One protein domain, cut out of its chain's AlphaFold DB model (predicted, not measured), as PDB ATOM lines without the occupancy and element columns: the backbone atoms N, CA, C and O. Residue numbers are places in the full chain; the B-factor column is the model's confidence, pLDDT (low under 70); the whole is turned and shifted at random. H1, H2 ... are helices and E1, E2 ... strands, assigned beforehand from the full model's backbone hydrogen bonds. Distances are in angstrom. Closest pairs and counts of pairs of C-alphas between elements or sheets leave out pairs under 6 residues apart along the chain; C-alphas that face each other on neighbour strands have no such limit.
ATOM      1  N   SER A   3     138.441 124.889 102.402       96.88
ATOM      2  CA  SER A   3     139.848 124.585 102.663       96.88
ATOM      3  C   SER A   3     140.240 123.278 101.975       96.88
ATOM      4  O   SER A   3     139.398 122.546 101.441       96.88
ATOM      5  N   CYS A   4     141.531 122.966 102.009       98.06
ATOM      6  CA  CYS A   4     141.996 121.615 101.733       98.06
ATOM      7  C   CYS A   4     141.360 120.606 102.712       98.06
ATOM      8  O   CYS A   4     141.087 120.975 103.859       98.06
ATOM      9  N   PRO A   5     141.123 119.349 102.292       97.88
ATOM     10  CA  PRO A   5     140.685 118.292 103.189       97.88
ATOM     11  C   PRO A   5     141.682 118.105 104.325       97.88
ATOM     12  O   PRO A   5     142.889 118.012 104.103       97.88
ATOM     13  N   ASP A   6     141.166 118.054 105.539       97.38
ATOM     14  CA  ASP A   6     141.962 117.807 106.728       97.38
ATOM     15  C   ASP A   6     142.317 116.308 106.812       97.38
ATOM     16  O   ASP A   6     141.409 115.468 106.735       97.38
ATOM     17  N   PRO A   7     143.611 115.942 106.916       96.44
ATOM     18  CA  PRO A   7     144.019 114.546 106.978       96.44
ATOM     19  C   PRO A   7     143.428 113.805 108.184       96.44
ATOM     20  O   PRO A   7     143.130 112.624 108.042       96.44
ATOM     21  N   ASP A   8     143.171 114.477 109.310       95.44
ATOM     22  CA  ASP A   8     142.740 113.833 110.559       95.44
ATOM     23  C   ASP A   8     141.223 113.568 110.600       95.44
ATOM     24  O   ASP A   8     140.733 112.586 111.183       95.44
ATOM     25  N   THR A   9     140.446 114.434 109.951       95.69
ATOM     26  CA  THR A   9     138.976 114.397 110.012       95.69
ATOM     27  C   THR A   9     138.321 113.831 108.756       95.69
ATOM     28  O   THR A   9     137.182 113.363 108.825       95.69
ATOM     29  N   THR A  10     139.019 113.811 107.618       96.50
ATOM     30  CA  THR A  10     138.463 113.333 106.341       96.50
ATOM     31  C   THR A  10     138.879 111.902 106.012       96.50
ATOM     32  O   THR A  10     139.558 111.225 106.782       96.50
ATOM     33  N   SER A  11     138.467 111.416 104.836       96.94
ATOM     34  CA  SER A  11     138.817 110.076 104.369       96.94
ATOM     35  C   SER A  11     140.301 109.891 104.028       96.94
ATOM     36  O   SER A  11     140.740 108.761 103.803       96.94
ATOM     37  N   LEU A  12     141.083 110.978 104.026       96.50
ATOM     38  CA  LEU A  12     142.518 110.951 103.759       96.50
ATOM     39  C   LEU A  12     143.301 110.104 104.766       96.50
ATOM     40  O   LEU A  12     144.243 109.436 104.347       96.50
ATOM     41  N   LYS A  13     142.888 110.027 106.040       95.38
ATOM     42  CA  LYS A  13     143.534 109.133 107.022       95.38
ATOM     43  C   LYS A  13     143.500 107.654 106.646       95.38
ATOM     44  O   LYS A  13     144.334 106.888 107.105       95.38
ATOM     45  N   TRP A  14     142.571 107.250 105.778       95.56
ATOM     46  CA  TRP A  14     142.496 105.887 105.240       95.56
ATOM     47  C   TRP A  14     143.020 105.787 103.802       95.56
ATOM     48  O   TRP A  14     142.780 104.793 103.124       95.56
ATOM     49  N   GLY A  15     143.699 106.825 103.304       95.81
ATOM     50  CA  GLY A  15     144.267 106.857 101.956       95.81
ATOM     51  C   GLY A  15     143.229 107.049 100.855       95.81
ATOM     52  O   GLY A  15     143.529 106.851  99.680       95.81
ATOM     53  N   VAL A  16     142.001 107.433 101.212       97.75
ATOM     54  CA  VAL A  16     140.905 107.622 100.262       97.75
ATOM     55  C   VAL A  16     140.723 109.109  99.994       97.75
ATOM     56  O   VAL A  16     140.378 109.881 100.890       97.75
ATOM     57  N   ILE A  17     140.912 109.513  98.739       98.06
ATOM     58  CA  ILE A  17     140.738 110.904  98.310       98.06
ATOM     59  C   ILE A  17     139.249 111.283  98.399       98.06
ATOM     60  O   ILE A  17     138.428 110.665  97.713       98.06
ATOM     61  N   PRO A  18     138.866 112.282  99.216       97.56
ATOM     62  CA  PRO A  18     137.474 112.693  99.323       97.56
ATOM     63  C   PRO A  18     137.034 113.408  98.047       97.56
ATOM     64  O   PRO A  18     137.731 114.283  97.534       97.56
ATOM     65  N   LYS A  19     135.830 113.108  97.554       97.12
ATOM     66  CA  LYS A  19     135.229 113.913  96.481       97.12
ATOM     67  C   LYS A  19     135.055 115.365  96.955       97.12
ATOM     68  O   LYS A  19     134.750 115.576  98.129       97.12
ATOM     69  N   PRO A  20     135.201 116.368  96.072       96.31
ATOM     70  CA  PRO A  20     135.419 116.290  94.618       96.31
ATOM     71  C   PRO A  20     136.900 116.256  94.194       96.31
ATOM     72  O   PRO A  20     137.204 116.438  93.015       96.31
ATOM     73  N   TRP A  21     137.814 116.049  95.138       97.94
ATOM     74  CA  TRP A  21     139.241 115.966  94.860       97.94
ATOM     75  C   TRP A  21     139.569 114.681  94.101       97.94
ATOM     76  O   TRP A  21     138.882 113.665  94.217       97.94
ATOM     77  N   ILE A  22     140.641 114.745  93.322       98.06
ATOM     78  CA  ILE A  22     141.189 113.635  92.553       98.06
ATOM     79  C   ILE A  22     142.687 113.504  92.824       98.06
ATOM     80  O   ILE A  22     143.326 114.405  93.375       98.06
ATOM     81  N   GLU A  23     143.251 112.362  92.442       97.31
ATOM     82  CA  GLU A  23     144.693 112.142  92.514       97.31
ATOM     83  C   GLU A  23     145.420 113.153  91.620       97.31
ATOM     84  O   GLU A  23     145.016 113.392  90.480       97.31
ATOM     85  N   ASN A  24     146.479 113.773  92.145       96.69
ATOM     86  CA  ASN A  24     147.321 114.648  91.344       96.69
ATOM     87  C   ASN A  24     148.349 113.792  90.580       96.69
ATOM     88  O   ASN A  24     149.250 113.242  91.220       96.69
ATOM     89  N   PRO A  25     148.289 113.710  89.236       93.44
ATOM     90  CA  PRO A  25     149.220 112.893  88.454       93.44
ATOM     91  C   PRO A  25     150.675 113.384  88.527       93.44
ATOM     92  O   PRO A  25     151.586 112.651  88.158       93.44
ATOM     93  N   TYR A  26     150.898 114.611  89.006       93.69
ATOM     94  CA  TYR A  26     152.224 115.208  89.183       93.69
ATOM     95  C   TYR A  26     152.725 115.145  90.632       93.69
ATOM     96  O   TYR A  26     153.729 115.769  90.975       93.69
ATOM     97  N   SER A  27     152.008 114.438  91.506       96.50
ATOM     98  CA  SER A  27     152.427 114.226  92.887       96.50
ATOM     99  C   SER A  27     153.663 113.313  92.949       96.50
ATOM    100  O   SER A  27     153.665 112.284  92.276       96.50
ATOM    101  N   PRO A  28     154.690 113.622  93.771       95.75
ATOM    102  CA  PRO A  28     155.870 112.760  93.914       95.75
ATOM    103  C   PRO A  28     155.532 111.360  94.436       95.75
ATOM    104  O   PRO A  28     156.115 110.374  93.996       95.75
ATOM    105  N   ASN A  29     154.570 111.286  95.358       97.19
ATOM    106  CA  ASN A  29     154.050 110.048  95.923       97.19
ATOM    107  C   ASN A  29     152.531 109.964  95.750       97.19
ATOM    108  O   ASN A  29     151.852 110.982  95.581       97.19
ATOM    109  N   ARG A  30     151.993 108.745  95.844       96.00
ATOM    110  CA  ARG A  30     150.543 108.509  95.904       96.00
ATOM    111  C   ARG A  30     149.982 108.855  97.279       96.00
ATOM    112  O   ARG A  30     150.718 108.898  98.263       96.00
ATOM    113  N   VAL A  31     148.670 109.069  97.333       95.69
ATOM    114  CA  VAL A  31     147.947 109.255  98.597       95.69
ATOM    115  C   VAL A  31     148.023 107.969  99.412       95.69
ATOM    116  O   VAL A  31     147.800 106.882  98.886       95.69
ATOM    117  N   GLN A  32     148.351 108.109 100.692       92.56
ATOM    118  CA  GLN A  32     148.474 107.003 101.636       92.56
ATOM    119  C   GLN A  32     147.748 107.373 102.923       92.56
ATOM    120  O   GLN A  32     147.844 108.511 103.385       92.56
ATOM    121  N   GLY A  33     147.025 106.408 103.485       93.12
ATOM    122  CA  GLY A  33     146.405 106.558 104.795       93.12
ATOM    123  C   GLY A  33     147.439 106.318 105.873       93.12
ATOM    124  O   GLY A  33     147.792 105.170 106.125       93.12
ATOM    125  N   GLU A  34     147.948 107.393 106.463       94.44
ATOM    126  CA  GLU A  34     148.962 107.326 107.510       94.44
ATOM    127  C   GLU A  34     148.640 108.324 108.620       94.44
ATOM    128  O   GLU A  34     148.470 109.523 108.362       94.44
ATOM    129  N   ASP A  35     148.600 107.826 109.854       92.56
ATOM    130  CA  ASP A  35     148.476 108.661 111.042       92.56
ATOM    131  C   ASP A  35     149.655 109.633 111.139       92.56
ATOM    132  O   ASP A  35     150.815 109.276 110.933       92.56
ATOM    133  N   GLY A  36     149.362 110.889 111.473       92.25
ATOM    134  CA  GLY A  36     150.377 111.939 111.536       92.25
ATOM    135  C   GLY A  36     150.718 112.569 110.186       92.25
ATOM    136  O   GLY A  36     151.641 113.384 110.140       92.25
ATOM    137  N   THR A  37     149.970 112.255 109.121       96.94
ATOM    138  CA  THR A  37     149.965 113.041 107.880       96.94
ATOM    139  C   THR A  37     149.621 114.501 108.182       96.94
ATOM    140  O   THR A  37     148.656 114.780 108.887       96.94
ATOM    141  N   ARG A  38     150.370 115.458 107.622       96.75
ATOM    142  CA  ARG A  38     150.180 116.895 107.892       96.75
ATOM    143  C   ARG A  38     149.945 117.680 106.623       96.75
ATOM    144  O   ARG A  38     150.569 117.420 105.598       96.75
ATOM    145  N   PHE A  39     149.082 118.684 106.710       98.00
ATOM    146  CA  PHE A  39     148.967 119.697 105.670       98.00
ATOM    147  C   PHE A  39     150.266 120.507 105.560       98.00
ATOM    148  O   PHE A  39     150.859 120.878 106.571       98.00
ATOM    149  N   VAL A  40     150.697 120.777 104.326       98.12
ATOM    150  CA  VAL A  40     151.925 121.535 104.033       98.12
ATOM    151  C   VAL A  40     151.608 122.857 103.348       98.12
ATOM    152  O   VAL A  40     152.157 123.890 103.720       98.12
ATOM    153  N   ARG A  41     150.781 122.818 102.298       98.00
ATOM    154  CA  ARG A  41     150.405 124.010 101.530       98.00
ATOM    155  C   ARG A  41     149.208 123.767 100.626       98.00
ATOM    156  O   ARG A  41     148.956 122.637 100.199       98.00
ATOM    157  N   ALA A  42     148.547 124.860 100.267       98.12
ATOM    158  CA  ALA A  42     147.568 124.925  99.198       98.12
ATOM    159  C   ALA A  42     148.106 125.793  98.059       98.12
ATOM    160  O   ALA A  42     148.671 126.861  98.297       98.12
ATOM    161  N   ASN A  43     147.885 125.366  96.821       97.44
ATOM    162  CA  ASN A  43     148.199 126.152  95.635       97.44
ATOM    163  C   ASN A  43     146.919 126.386  94.833       97.44
ATOM    164  O   ASN A  43     146.209 125.431  94.521       97.44
ATOM    165  N   ILE A  44     146.659 127.627  94.437       96.81
ATOM    166  CA  ILE A  44     145.701 127.954  93.382       96.81
ATOM    167  C   ILE A  44     146.485 128.030  92.079       96.81
ATOM    168  O   ILE A  44     147.308 128.922  91.897       96.81
ATOM    169  N   MET A  45     146.227 127.092  91.177       94.88
ATOM    170  CA  MET A  45     146.890 127.013  89.879       94.88
ATOM    171  C   MET A  45     146.092 127.811  88.851       94.88
ATOM    172  O   MET A  45     144.870 127.658  88.769       94.88
ATOM    173  N   VAL A  46     146.769 128.645  88.060       92.25
ATOM    174  CA  VAL A  46     146.148 129.489  87.029       92.25
ATOM    175  C   VAL A  46     146.852 129.273  85.689       92.25
ATOM    176  O   VAL A  46     148.033 129.562  85.545       92.25
ATOM    177  N   ALA A  47     146.111 128.791  84.690       87.12
ATOM    178  CA  ALA A  47     146.586 128.571  83.324       87.12
ATOM    179  C   ALA A  47     145.546 129.101  82.322       87.12
ATOM    180  O   ALA A  47     144.642 128.386  81.880       87.12
ATOM    181  N   GLY A  48     145.630 130.395  82.003       82.38
ATOM    182  CA  GLY A  48     144.601 131.084  81.222       82.38
ATOM    183  C   GLY A  48     143.249 131.064  81.944       82.38
ATOM    184  O   GLY A  48     143.121 131.577  83.056       82.38
ATOM    185  N   MET A  49     142.232 130.455  81.325       76.19
ATOM    186  CA  MET A  49     140.922 130.234  81.961       76.19
ATOM    187  C   MET A  49     140.879 128.979  82.847       76.19
ATOM    188  O   MET A  49     139.962 128.837  83.659       76.19
ATOM    189  N   GLY A  50     141.847 128.068  82.693       80.00
ATOM    190  CA  GLY A  50     141.971 126.870  83.512       80.00
ATOM    191  C   GLY A  50     142.421 127.237  84.919       80.00
ATOM    192  O   GLY A  50     143.402 127.963  85.094       80.00
ATOM    193  N   ARG A  51     141.693 126.753  85.925       90.69
ATOM    194  CA  ARG A  51     142.047 126.942  87.331       90.69
ATOM    195  C   ARG A  51     141.815 125.662  88.117       90.69
ATOM    196  O   ARG A  51     141.039 124.801  87.700       90.69
ATOM    197  N   GLY A  52     142.495 125.552  89.245       95.44
ATOM    198  CA  GLY A  52     142.322 124.443  90.169       95.44
ATOM    199  C   GLY A  52     143.033 124.697  91.481       95.44
ATOM    200  O   GLY A  52     143.789 125.661  91.614       95.44
ATOM    201  N   VAL A  53     142.775 123.821  92.444       97.44
ATOM    202  CA  VAL A  53     143.432 123.853  93.748       97.44
ATOM    203  C   VAL A  53     144.227 122.570  93.937       97.44
ATOM    204  O   VAL A  53     143.725 121.483  93.659       97.44
ATOM    205  N   VAL A  54     145.460 122.700  94.414       97.94
ATOM    206  CA  VAL A  54     146.311 121.582  94.827       97.94
ATOM    207  C   VAL A  54     146.544 121.674  96.318       97.94
ATOM    208  O   VAL A  54     146.971 122.715  96.806       97.94
ATOM    209  N   CYS A  55     146.313 120.578  97.027       98.31
ATOM    210  CA  CYS A  55     146.617 120.457  98.446       98.31
ATOM    211  C   CYS A  55     147.766 119.476  98.607       98.31
ATOM    212  O   CYS A  55     147.669 118.342  98.138       98.31
ATOM    213  N   ALA A  56     148.853 119.920  99.230       98.31
ATOM    214  CA  ALA A  56     150.022 119.100  99.496       98.31
ATOM    215  C   ALA A  56     150.088 118.714 100.973       98.31
ATOM    216  O   ALA A  56     149.836 119.538 101.858       98.31
ATOM    217  N   TYR A  57     150.487 117.471 101.211       98.19
ATOM    218  CA  TYR A  57     150.599 116.858 102.524       98.19
ATOM    219  C   TYR A  57     151.952 116.167 102.661       98.19
ATOM    220  O   TYR A  57     152.537 115.747 101.660       98.19
ATOM    221  N   SER A  58     152.438 116.041 103.891       97.44
ATOM    222  CA  SER A  58     153.633 115.273 104.230       97.44
ATOM    223  C   SER A  58     153.303 114.132 105.183       97.44
ATOM    224  O   SER A  58     152.493 114.289 106.097       97.44
ATOM    225  N   ASN A  59     153.956 112.995 104.980       96.19
ATOM    226  CA  ASN A  59     153.952 111.849 105.884       96.19
ATOM    227  C   ASN A  59     155.337 111.170 105.868       96.19
ATOM    228  O   ASN A  59     156.298 111.741 105.341       96.19
ATOM    229  N   SER A  60     155.465 109.971 106.443       96.06
ATOM    230  CA  SER A  60     156.742 109.250 106.524       96.06
ATOM    231  C   SER A  60     157.386 108.938 105.163       96.06
ATOM    232  O   SER A  60     158.612 108.857 105.072       96.06
ATOM    233  N   LEU A  61     156.592 108.825 104.092       94.12
ATOM    234  CA  LEU A  61     157.057 108.569 102.719       94.12
ATOM    235  C   LEU A  61     157.412 109.852 101.949       94.12
ATOM    236  O   LEU A  61     157.855 109.800 100.798       94.12
ATOM    237  N   GLY A  62     157.236 111.014 102.573       95.94
ATOM    238  CA  GLY A  62     157.519 112.318 101.992       95.94
ATOM    239  C   GLY A  62     156.247 113.058 101.596       95.94
ATOM    240  O   GLY A  62     155.263 113.064 102.330       95.94
ATOM    241  N   LEU A  63     156.290 113.756 100.460       97.56
ATOM    242  CA  LEU A  63     155.196 114.620 100.017       97.56
ATOM    243  C   LEU A  63     154.263 113.901  99.049       97.56
ATOM    244  O   LEU A  63     154.722 113.274  98.093       97.56
ATOM    245  N   TYR A  64     152.963 114.089  99.237       97.94
ATOM    246  CA  TYR A  64     151.957 113.809  98.222       97.94
ATOM    247  C   TYR A  64     151.013 114.999  98.060       97.94
ATOM    248  O   TYR A  64     150.998 115.929  98.866       97.94
ATOM    249  N   SER A  65     150.219 114.996  96.994       98.38
ATOM    250  CA  SER A  65     149.212 116.021  96.765       98.38
ATOM    251  C   SER A  65     147.965 115.478  96.086       98.38
ATOM    252  O   SER A  65     148.011 114.496  95.346       98.38
ATOM    253  N   ILE A  66     146.850 116.157  96.333       98.50
ATOM    254  CA  ILE A  66     145.573 115.949  95.647       98.50
ATOM    255  C   ILE A  66     145.196 117.222  94.903       98.50
ATOM    256  O   ILE A  66     145.643 118.319  95.245       98.50
ATOM    257  N   TRP A  67     144.375 117.067  93.876       97.12
ATOM    258  CA  TRP A  67     144.036 118.126  92.943       97.12
ATOM    259  C   TRP A  67     142.516 118.242  92.808       97.12
ATOM    260  O   TRP A  67     141.813 117.237  92.763       97.12
ATOM    261  N   TRP A  68     141.994 119.460  92.697       97.12
ATOM    262  CA  TRP A  68     140.602 119.715  92.328       97.12
ATOM    263  C   TRP A  68     140.547 120.668  91.122       97.12
ATOM    264  O   TRP A  68     140.861 121.855  91.272       97.12
ATOM    265  N   PRO A  69     140.154 120.186  89.918       94.81
ATOM    266  CA  PRO A  69     140.049 121.029  88.731       94.81
ATOM    267  C   PRO A  69     138.735 121.802  88.788       94.81
ATOM    268  O   PRO A  69     137.701 121.333  88.317       94.81
ATOM    269  N   VAL A  70     138.763 122.983  89.395       94.25
ATOM    270  CA  VAL A  70     137.589 123.845  89.528       94.25
ATOM    271  C   VAL A  70     137.964 125.294  89.280       94.25
ATOM    272  O   VAL A  70     139.051 125.750  89.643       94.25
ATOM    273  N   ARG A  71     137.035 126.055  88.695       93.38
ATOM    274  CA  ARG A  71     137.167 127.509  88.623       93.38
ATOM    275  C   ARG A  71     137.167 128.072  90.038       93.38
ATOM    276  O   ARG A  71     136.122 128.233  90.651       93.38
ATOM    277  N   VAL A  72     138.349 128.364  90.559       93.75
ATOM    278  CA  VAL A  72     138.538 129.051  91.837       93.75
ATOM    279  C   VAL A  72     138.659 130.559  91.596       93.75
ATOM    280  O   VAL A  72     139.145 131.011  90.548       93.75
ATOM    281  N   LYS A  73     138.153 131.362  92.533       93.44
ATOM    282  CA  LYS A  73     138.348 132.814  92.521       93.44
ATOM    283  C   LYS A  73     139.833 133.116  92.718       93.44
ATOM    284  O   LYS A  73     140.494 132.469  93.523       93.44
ATOM    285  N   ILE A  74     140.342 134.087  91.964       92.56
ATOM    286  CA  ILE A  74     141.722 134.553  92.114       92.56
ATOM    287  C   ILE A  74     141.791 135.394  93.397       92.56
ATOM    288  O   ILE A  74     140.978 136.317  93.522       92.56
ATOM    289  N   PRO A  75     142.702 135.088  94.339       93.25
ATOM    290  CA  PRO A  75     142.917 135.918  95.516       93.25
ATOM    291  C   PRO A  75     143.235 137.364  95.132       93.25
ATOM    292  O   PRO A  75     143.891 137.633  94.123       93.25
ATOM    293  N   ALA A  76     142.768 138.312  95.941       91.06
ATOM    294  CA  ALA A  76     143.196 139.694  95.790       91.06
ATOM    295  C   ALA A  76     144.686 139.801  96.138       91.06
ATOM    296  O   ALA A  76     145.156 139.139  97.056       91.06
ATOM    297  N   ARG A  77     145.423 140.699  95.477       85.69
ATOM    298  CA  ARG A  77     146.843 140.948  95.805       85.69
ATOM    299  C   ARG A  77     147.073 141.473  97.228       85.69
ATOM    300  O   ARG A  77     148.205 141.505  97.689       85.69
ATOM    301  N   THR A  78     146.014 141.922  97.896       90.38
ATOM    302  CA  THR A  78     146.019 142.371  99.293       90.38
ATOM    303  C   THR A  78     145.736 141.243 100.288       90.38
ATOM    304  O   THR A  78     145.719 141.497 101.486       90.38
ATOM    305  N   ASP A  79     145.455 140.023  99.821       91.50
ATOM    306  CA  ASP A  79     145.265 138.860 100.683       91.50
ATOM    307  C   ASP A  79     146.628 138.308 101.117       91.50
ATOM    308  O   ASP A  79     147.342 137.677 100.340       91.50
ATOM    309  N   TYR A  80     146.994 138.559 102.372       90.50
ATOM    310  CA  TYR A  80     148.299 138.185 102.916       90.50
ATOM    311  C   TYR A  80     148.490 136.675 103.113       90.50
ATOM    312  O   TYR A  80     149.622 136.243 103.328       90.50
ATOM    313  N   ASN A  81     147.428 135.867 103.029       95.31
ATOM    314  CA  ASN A  81     147.547 134.410 103.120       95.31
ATOM    315  C   ASN A  81     148.002 133.785 101.793       95.31
ATOM    316  O   ASN A  81     148.569 132.691 101.793       95.31
ATOM    317  N   TRP A  82     147.770 134.468 100.667       96.56
ATOM    318  CA  TRP A  82     148.026 133.958  99.323       96.56
ATOM    319  C   TRP A  82     149.153 134.731  98.636       96.56
ATOM    320  O   TRP A  82     148.979 135.845  98.150       96.56
ATOM    321  N   ILE A  83     150.318 134.098  98.538       95.69
ATOM    322  CA  ILE A  83     151.505 134.664  97.894       95.69
ATOM    323  C   ILE A  83     151.397 134.458  96.378       95.69
ATOM    324  O   ILE A  83     151.254 133.323  95.919       95.69
ATOM    325  N   ASP A  84     151.474 135.546  95.606       94.50
ATOM    326  CA  ASP A  84     151.490 135.533  94.133       94.50
ATOM    327  C   ASP A  84     152.801 134.908  93.611       94.50
ATOM    328  O   ASP A  84     153.899 135.226  94.075       94.50
ATOM    329  N   THR A  85     152.689 133.992  92.651       93.06
ATOM    330  CA  THR A  85     153.792 133.236  92.044       93.06
ATOM    331  C   THR A  85     153.576 133.097  90.535       93.06
ATOM    332  O   THR A  85     152.470 133.250  90.027       93.06
ATOM    333  N   TYR A  86     154.622 132.713  89.794       87.12
ATOM    334  CA  TYR A  86     154.590 132.616  88.324       87.12
ATOM    335  C   TYR A  86     153.480 131.703  87.742       87.12
ATOM    336  O   TYR A  86     153.146 131.825  86.568       87.12
ATOM    337  N   GLY A  87     152.880 130.807  88.537       88.44
ATOM    338  CA  GLY A  87     151.818 129.883  88.102       88.44
ATOM    339  C   GLY A  87     150.476 130.034  88.826       88.44
ATOM    340  O   GLY A  87     149.608 129.170  88.671       88.44
ATOM    341  N   GLY A  88     150.304 131.081  89.639       94.56
ATOM    342  CA  GLY A  88     149.123 131.283  90.475       94.56
ATOM    343  C   GLY A  88     149.501 131.693  91.894       94.56
ATOM    344  O   GLY A  88     150.371 132.534  92.076       94.56
ATOM    345  N   PHE A  89     148.871 131.107  92.910       96.69
ATOM    346  CA  PHE A  89     149.025 131.547  94.299       96.69
ATOM    347  C   PHE A  89     149.357 130.383  95.222       96.69
ATOM    348  O   PHE A  89     148.867 129.272  95.015       96.69
ATOM    349  N   VAL A  90     150.146 130.637  96.263       97.38
ATOM    350  CA  VAL A  90     150.496 129.644  97.286       97.38
ATOM    351  C   VAL A  90     150.150 130.148  98.682       97.38
ATOM    352  O   VAL A  90     150.409 131.300  99.014       97.38
ATOM    353  N   CYS A  91     149.591 129.263  99.503       97.88
ATOM    354  CA  CYS A  91     149.377 129.467 100.928       97.88
ATOM    355  C   CYS A  91     150.047 128.329 101.704       97.88
ATOM    356  O   CYS A  91     149.761 127.156 101.465       97.88
ATOM    357  N   THR A  92     150.953 128.672 102.619       97.31
ATOM    358  CA  THR A  92     151.707 127.725 103.469       97.31
ATOM    359  C   THR A  92     151.315 127.822 104.944       97.31
ATOM    360  O   THR A  92     152.042 127.336 105.806       97.31
ATOM    361  N   GLN A  93     150.209 128.511 105.233       96.06
ATOM    362  CA  GLN A  93     149.674 128.691 106.581       96.06
ATOM    363  C   GLN A  93     148.876 127.450 107.011       96.06
ATOM    364  O   GLN A  93     149.037 126.368 106.447       96.06
ATOM    365  N   SER A  94     148.022 127.567 108.027       96.12
ATOM    366  CA  SER A  94     147.181 126.450 108.462       96.12
ATOM    367  C   SER A  94     146.035 126.164 107.478       96.12
ATOM    368  O   SER A  94     145.694 126.989 106.626       96.12
ATOM    369  N   LEU A  95     145.377 125.007 107.626       95.25
ATOM    370  CA  LEU A  95     144.162 124.670 106.866       95.25
ATOM    371  C   LEU A  95     143.064 125.736 107.007       95.25
ATOM    372  O   LEU A  95     142.331 125.987 106.052       95.25
ATOM    373  N   THR A  96     142.961 126.360 108.183       95.06
ATOM    374  CA  THR A  96     141.964 127.396 108.481       95.06
ATOM    375  C   THR A  96     142.317 128.759 107.902       95.06
ATOM    376  O   THR A  96     141.427 129.588 107.761       95.06
ATOM    377  N   ASP A  97     143.577 128.986 107.531       96.06
ATOM    378  CA  ASP A  97     144.023 130.240 106.915       96.06
ATOM    379  C   ASP A  97     144.043 130.138 105.384       96.06
ATOM    380  O   ASP A  97     143.714 131.095 104.682       96.06
ATOM    381  N   CYS A  98     144.371 128.956 104.848       96.88
ATOM    382  CA  CYS A  98     144.415 128.676 103.411       96.88
ATOM    383  C   CYS A  98     143.022 128.431 102.811       96.88
ATOM    384  O   CYS A  98     142.754 127.410 102.167       96.88
ATOM    385  N   ILE A  99     142.123 129.391 103.023       96.56
ATOM    386  CA  ILE A  99     140.751 129.366 102.527       96.56
ATOM    387  C   ILE A  99     140.703 129.872 101.084       96.56
ATOM    388  O   ILE A  99     141.314 130.878 100.727       96.56
ATOM    389  N   PHE A 100     139.896 129.213 100.258       95.56
ATOM    390  CA  PHE A 100     139.567 129.644  98.906       95.56
ATOM    391  C   PHE A 100     138.056 129.586  98.651       95.56
ATOM    392  O   PHE A 100     137.256 129.109  99.463       95.56
ATOM    393  N   SER A 101     137.626 130.111  97.505       95.06
ATOM    394  CA  SER A 101     136.229 130.047  97.070       95.06
ATOM    395  C   SER A 101     136.147 129.642  95.611       95.06
ATOM    396  O   SER A 101     136.836 130.212  94.766       95.06
TER     397      SER A 101
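This is residues 3 to 101 of the 105 residues of an uncharacterized protein of Legionella brunensis (UniProt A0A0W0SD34). With little regular structure, this is a strongly twisted sheet: long E1, E2 and E3 side by side, short hairpin E4 and E5 beside E1, and long loops. The printed part has 99 residues, 38 in named elements, mostly strand: H1, then E1 to E5. The sheet, E3 E2 E1 E5 E4, is antiparallel. The whole is compact, radius of gyration of the C-alphas 12.9 A, spanning 36 by 23 by 21 A.

H1, residues 11 to 14, is not on the sheet and is too short for any O i to N i+4 pair. E1 (38 to 47), E2 (50 to 59) and E3 (62 to 68) form a meander, each strand the antiparallel neighbour of the one before; N 43 and O 54 are 2.8 A apart, N 55 and O 66 3.0 A, within hydrogen-bond range.

E1 begins at C-alpha 38 (150.180, 116.895, 107.892) and measures 27.4 A, E2 29.5 A. E4 is residues 83 to 85; E5, 88 to 91, ends at C-alpha 91 (149.377, 129.467, 100.928).

The printed part has no cut. Links H1 to E1 and E3 to E4 are long. No printed residue is under 70 in pLDDT.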